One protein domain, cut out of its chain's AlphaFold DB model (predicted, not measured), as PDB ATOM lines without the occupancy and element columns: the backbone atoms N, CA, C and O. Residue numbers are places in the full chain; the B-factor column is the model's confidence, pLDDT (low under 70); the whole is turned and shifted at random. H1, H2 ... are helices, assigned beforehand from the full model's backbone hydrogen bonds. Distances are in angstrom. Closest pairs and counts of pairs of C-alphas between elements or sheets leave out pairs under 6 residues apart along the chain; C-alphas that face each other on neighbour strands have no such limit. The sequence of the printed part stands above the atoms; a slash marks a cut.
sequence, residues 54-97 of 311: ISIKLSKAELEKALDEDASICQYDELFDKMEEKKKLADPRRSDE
ATOM      1  N   ILE A  54     139.429 136.576 160.504       75.75
ATOM      2  CA  ILE A  54     139.281 138.005 160.237       75.75
ATOM      3  C   ILE A  54     139.251 138.813 161.542       75.75
ATOM      4  O   ILE A  54     140.017 139.758 161.675       75.75
ATOM      5  N   SER A  55     138.448 138.420 162.532       77.19
ATOM      6  CA  SER A  55     138.349 139.079 163.843       77.19
ATOM      7  C   SER A  55     139.696 139.130 164.572       77.19
ATOM      8  O   SER A  55     140.050 140.156 165.139       77.19
ATOM      9  N   ILE A  56     140.480 138.050 164.495       83.50
ATOM     10  CA  ILE A  56     141.828 137.991 165.086       83.50
ATOM     11  C   ILE A  56     142.805 138.912 164.348       83.50
ATOM     12  O   ILE A  56     143.689 139.500 164.959       83.50
ATOM     13  N   LYS A  57     142.696 139.010 163.019       87.31
ATOM     14  CA  LYS A  57     143.549 139.907 162.226       87.31
ATOM     15  C   LYS A  57     143.218 141.370 162.507       87.31
ATOM     16  O   LYS A  57     144.136 142.168 162.642       87.31
ATOM     17  N   LEU A  58     141.932 141.695 162.624       89.69
ATOM     18  CA  LEU A  58     141.470 143.040 162.963       89.69
ATOM     19  C   LEU A  58     141.938 143.452 164.363       89.69
ATOM     20  O   LEU A  58     142.504 144.530 164.499       89.69
ATOM     21  N   SER A  59     141.802 142.583 165.372       87.56
ATOM     22  CA  SER A  59     142.272 142.896 166.729       87.56
ATOM     23  C   SER A  59     143.791 143.041 166.814       87.56
ATOM     24  O   SER A  59     144.285 143.902 167.532       87.56
ATOM     25  N   LYS A  60     144.552 142.242 166.056       88.94
ATOM     26  CA  LYS A  60     146.011 142.399 165.964       88.94
ATOM     27  C   LYS A  60     146.410 143.722 165.316       88.94
ATOM     28  O   LYS A  60     147.266 144.402 165.859       88.94
ATOM     29  N   ALA A  61     145.765 144.099 164.213       91.38
ATOM     30  CA  ALA A  61     146.029 145.375 163.550       91.38
ATOM     31  C   ALA A  61     145.681 146.575 164.450       91.38
ATOM     32  O   ALA A  61     146.378 147.584 164.439       91.38
ATOM     33  N   GLU A  62     144.620 146.463 165.250       89.75
ATOM     34  CA  GLU A  62     144.243 147.481 166.232       89.75
ATOM     35  C   GLU A  62     145.254 147.580 167.383       89.75
ATOM     36  O   GLU A  62     145.630 148.684 167.767       89.75
ATOM     37  N   LEU A  63     145.756 146.444 167.881       89.81
ATOM     38  CA  LEU A  63     146.824 146.416 168.884       89.81
ATOM     39  C   LEU A  63     148.145 146.982 168.347       89.81
ATOM     40  O   LEU A  63     148.794 147.745 169.051       89.81
ATOM     41  N   GLU A  64     148.538 146.644 167.117       90.50
ATOM     42  CA  GLU A  64     149.734 147.202 166.468       90.50
ATOM     43  C   GLU A  64     149.616 148.722 166.321       90.50
ATOM     44  O   GLU A  64     150.517 149.450 166.725       90.50
ATOM     45  N   LYS A  65     148.458 149.213 165.864       91.69
ATOM     46  CA  LYS A  65     148.186 150.651 165.777       91.69
ATOM     47  C   LYS A  65     148.250 151.341 167.147       91.69
ATOM     48  O   LYS A  65     148.805 152.428 167.261       91.69
ATOM     49  N   ALA A  66     147.704 150.711 168.183       88.00
ATOM     50  CA  ALA A  66     147.747 151.228 169.546       88.00
ATOM     51  C   ALA A  66     149.181 151.264 170.116       88.00
ATOM     52  O   ALA A  66     149.525 152.197 170.837       88.00
ATOM     53  N   LEU A  67     150.023 150.284 169.769       89.12
ATOM     54  CA  LEU A  67     151.440 150.242 170.150       89.12
ATOM     55  C   LEU A  67     152.285 151.290 169.409       89.12
ATOM     56  O   LEU A  67     153.206 151.845 170.008       89.12
ATOM     57  N   ASP A  68     151.969 151.566 168.140       89.50
ATOM     58  CA  ASP A  68     152.607 152.631 167.354       89.50
ATOM     59  C   ASP A  68     152.263 154.027 167.902       89.50
ATOM     60  O   ASP A  68     153.097 154.934 167.874       89.50
ATOM     61  N   GLU A  69     151.037 154.206 168.404       91.06
ATOM     62  CA  GLU A  69     150.590 155.441 169.055       91.06
ATOM     63  C   GLU A  69     151.221 155.612 170.449       91.06
ATOM     64  O   GLU A  69     151.710 156.700 170.767       91.06
ATOM     65  N   ASP A  70     151.247 154.555 171.273       90.94
ATOM     66  CA  ASP A  70     151.905 154.556 172.583       90.94
ATOM     67  C   ASP A  70     152.386 153.155 173.013       90.94
ATOM     68  O   ASP A  70     151.607 152.267 173.368       90.94
ATOM     69  N   ALA A  71     153.706 152.990 173.118       87.75
ATOM     70  CA  ALA A  71     154.337 151.766 173.614       87.75
ATOM     71  C   ALA A  71     154.023 151.451 175.097       87.75
ATOM     72  O   ALA A  71     154.331 150.357 175.579       87.75
ATOM     73  N   SER A  72     153.433 152.391 175.848       88.06
ATOM     74  CA  SER A  72     153.037 152.207 177.250       88.06
ATOM     75  C   SER A  72     151.675 151.537 177.447       88.06
ATOM     76  O   SER A  72     151.367 151.078 178.549       88.06
ATOM     77  N   ILE A  73     150.889 151.388 176.377       89.56
ATOM     78  CA  ILE A  73     149.489 150.949 176.443       89.56
ATOM     79  C   ILE A  73     149.296 149.544 177.042       89.56
ATOM     80  O   ILE A  73     148.261 149.262 177.645       89.56
ATOM     81  N   CYS A  74     150.310 148.675 176.952       88.06
ATOM     82  CA  CYS A  74     150.287 147.316 177.505       88.06
ATOM     83  C   CYS A  74     151.040 147.156 178.845       88.06
ATOM     84  O   CYS A  74     151.169 146.037 179.330       88.06
ATOM     85  N   GLN A  75     151.517 148.234 179.484       90.94
ATOM     86  CA  GLN A  75     152.335 148.167 180.716       90.94
ATOM     87  C   GLN A  75     151.523 147.997 182.018       90.94
ATOM     88  O   GLN A  75     152.005 148.309 183.112       90.94
ATOM     89  N   TYR A  76     150.277 147.520 181.936       90.12
ATOM     90  CA  TYR A  76     149.403 147.370 183.103       90.12
ATOM     91  C   TYR A  76     149.983 146.405 184.144       90.12
ATOM     92  O   TYR A  76     150.022 146.741 185.331       90.12
ATOM     93  N   ASP A  77     150.495 145.260 183.693       90.56
ATOM     94  CA  ASP A  77     151.059 144.234 184.573       90.56
ATOM     95  C   ASP A  77     152.295 144.760 185.308       90.56
ATOM     96  O   ASP A  77     152.373 144.657 186.526       90.56
ATOM     97  N   GLU A  78     153.198 145.466 184.622       89.94
ATOM     98  CA  GLU A  78     154.381 146.039 185.270       89.94
ATOM     99  C   GLU A  78     154.034 147.085 186.338       89.94
ATOM    100  O   GLU A  78     154.688 147.168 187.381       89.94
ATOM    101  N   LEU A  79     153.042 147.941 186.076       90.75
ATOM    102  CA  LEU A  79     152.593 148.944 187.043       90.75
ATOM    103  C   LEU A  79     151.895 148.285 188.231       90.75
ATOM    104  O   LEU A  79     152.085 148.718 189.373       90.75
ATOM    105  N   PHE A  80     151.108 147.241 187.976       92.19
ATOM    106  CA  PHE A  80     150.454 146.464 189.014       92.19
ATOM    107  C   PHE A  80     151.468 145.716 189.879       92.19
ATOM    108  O   PHE A  80     151.404 145.844 191.101       92.19
ATOM    109  N   ASP A  81     152.453 145.057 189.275       91.81
ATOM    110  CA  ASP A  81     153.545 144.374 189.967       91.81
ATOM    111  C   ASP A  81     154.339 145.362 190.825       91.81
ATOM    112  O   ASP A  81     154.507 145.141 192.023       91.81
ATOM    113  N   LYS A  82     154.701 146.537 190.286       90.81
ATOM    114  CA  LYS A  82     155.352 147.616 191.058       90.81
ATOM    115  C   LYS A  82     154.491 148.084 192.237       90.81
ATOM    116  O   LYS A  82     155.018 148.401 193.307       90.81
ATOM    117  N   MET A  83     153.168 148.172 192.077       87.56
ATOM    118  CA  MET A  83     152.255 148.515 193.175       87.56
ATOM    119  C   MET A  83     152.147 147.390 194.204       87.56
ATOM    120  O   MET A  83     152.082 147.662 195.405       87.56
ATOM    121  N   GLU A  84     152.103 146.139 193.762       88.12
ATOM    122  CA  GLU A  84     151.978 144.975 194.626       88.12
ATOM    123  C   GLU A  84     153.271 144.723 195.406       88.12
ATOM    124  O   GLU A  84     153.216 144.460 196.602       88.12
ATOM    125  N   GLU A  85     154.434 144.895 194.781       88.00
ATOM    126  CA  GLU A  85     155.743 144.887 195.429       88.00
ATOM    127  C   GLU A  85     155.838 145.980 196.489       88.00
ATOM    128  O   GLU A  85     156.173 145.690 197.637       88.00
ATOM    129  N   LYS A  86     155.444 147.220 196.164       87.19
ATOM    130  CA  LYS A  86     155.371 148.309 197.152       87.19
ATOM    131  C   LYS A  86     154.435 147.966 198.308       87.19
ATOM    132  O   LYS A  86     154.784 148.213 199.456       87.19
ATOM    133  N   LYS A  87     153.274 147.361 198.037       86.00
ATOM    134  CA  LYS A  87     152.342 146.895 199.080       86.00
ATOM    135  C   LYS A  87     152.935 145.764 199.921       86.00
ATOM    136  O   LYS A  87     152.759 145.776 201.132       86.00
ATOM    137  N   LYS A  88     153.635 144.805 199.311       82.75
ATOM    138  CA  LYS A  88     154.296 143.678 199.993       82.75
ATOM    139  C   LYS A  88     155.457 144.153 200.869       82.75
ATOM    140  O   LYS A  88     155.620 143.626 201.964       82.75
ATOM    141  N   LEU A  89     156.223 145.141 200.404       79.94
ATOM    142  CA  LEU A  89     157.298 145.796 201.157       79.94
ATOM    143  C   LEU A  89     156.746 146.672 202.290       79.94
ATOM    144  O   LEU A  89     157.331 146.718 203.367       79.94
ATOM    145  N   ALA A  90     155.609 147.334 202.063       77.62
ATOM    146  CA  ALA A  90     154.929 148.151 203.062       77.62
ATOM    147  C   ALA A  90     154.064 147.342 204.046       77.62
ATOM    148  O   ALA A  90     153.612 147.909 205.040       77.62
ATOM    149  N   ASP A  91     153.798 146.051 203.799       78.31
ATOM    150  CA  ASP A  91     153.028 145.217 204.726       78.31
ATOM    151  C   ASP A  91     153.884 144.914 205.964       78.31
ATOM    152  O   ASP A  91     154.830 144.116 205.891       78.31
ATOM    153  N   PRO A  92     153.550 145.487 207.135       67.50
ATOM    154  CA  PRO A  92     154.357 145.321 208.337       67.50
ATOM    155  C   PRO A  92     154.470 143.852 208.747       67.50
ATOM    156  O   PRO A  92     155.460 143.484 209.366       67.50
ATOM    157  N   ARG A  93     153.517 142.992 208.352       71.56
ATOM    158  CA  ARG A  93     153.493 141.550 208.659       71.56
ATOM    159  C   ARG A  93     154.610 140.739 208.004       71.56
ATOM    160  O   ARG A  93     154.835 139.599 208.402       71.56
ATOM    161  N   ARG A  94     155.256 141.280 206.969       67.88
ATOM    162  CA  ARG A  94     156.373 140.622 206.275       67.88
ATOM    163  C   ARG A  94     157.732 141.114 206.745       67.88
ATOM    164  O   ARG A  94     158.719 140.417 206.537       67.88
ATOM    165  N   SER A  95     157.779 142.267 207.408       69.75
ATOM    166  CA  SER A  95     159.001 142.739 208.051       69.75
ATOM    167  C   SER A  95     159.393 141.796 209.192       69.75
ATOM    168  O   SER A  95     158.540 141.363 209.974       69.75
ATOM    169  N   ASP A  96     160.684 141.502 209.339       66.25
ATOM    170  CA  ASP A  96     161.203 140.749 210.490       66.25
ATOM    171  C   ASP A  96     160.887 141.433 211.834       66.25
ATOM    172  O   ASP A  96     160.862 140.790 212.883       66.25
ATOM    173  N   GLU A  97     160.552 142.724 211.808       65.38
ATOM    174  CA  GLU A  97     160.082 143.480 212.966       65.38
ATOM    175  C   GLU A  97     158.744 142.958 213.509       65.38
ATOM    176  O   GLU A  97     158.546 142.948 214.724       65.38
TER     177      GLU A  97
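Overview. This is residues 54 to 97 of the 311 residues of the protein "Nuclear speckle splicing regulatory protein 1 (Trinotate prediction)" of Myxobolus squamalis (UniProt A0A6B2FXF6). Two separate helices are strung one after the other in a long, open outline: H1 slants off at one end, H2 lies along the long axis, and residues 91 to 97 carry on beyond it as a tail. A short link makes the corner between the helices, which do not pack on each other. The printed part has 44 residues with two named helices, H1 then H2, and no named strand, the class all helix. It is extended, with a radius of gyration of the C-alphas of 17.7 A, and spans 56 by 20 by 8 A.

Arrangement. H1, residues 54 to 69, is the longest helix by residues. H2, residues 76 to 90, is apart from H1. A short link of 6 residues joins them. Residues 54 to 62, 67 to 72 and 75 to 97 stand free. In H1 and H2 every O i to N i+4 pair is within hydrogen-bond range.

Along the chain. H1 is 22.6 A long, from C-alpha 54 at (139.281, 138.005, 160.237). H2 is 20.7 A long and ends at C-alpha 90, (154.929, 148.151, 203.062).

Size, cuts and confidence. The C-alphas farthest apart, Ile 54 and Glu 97, are 56.9 A apart. The printed part has no cut. Confidence is under 70 at residue 92 and residues 94 to 97.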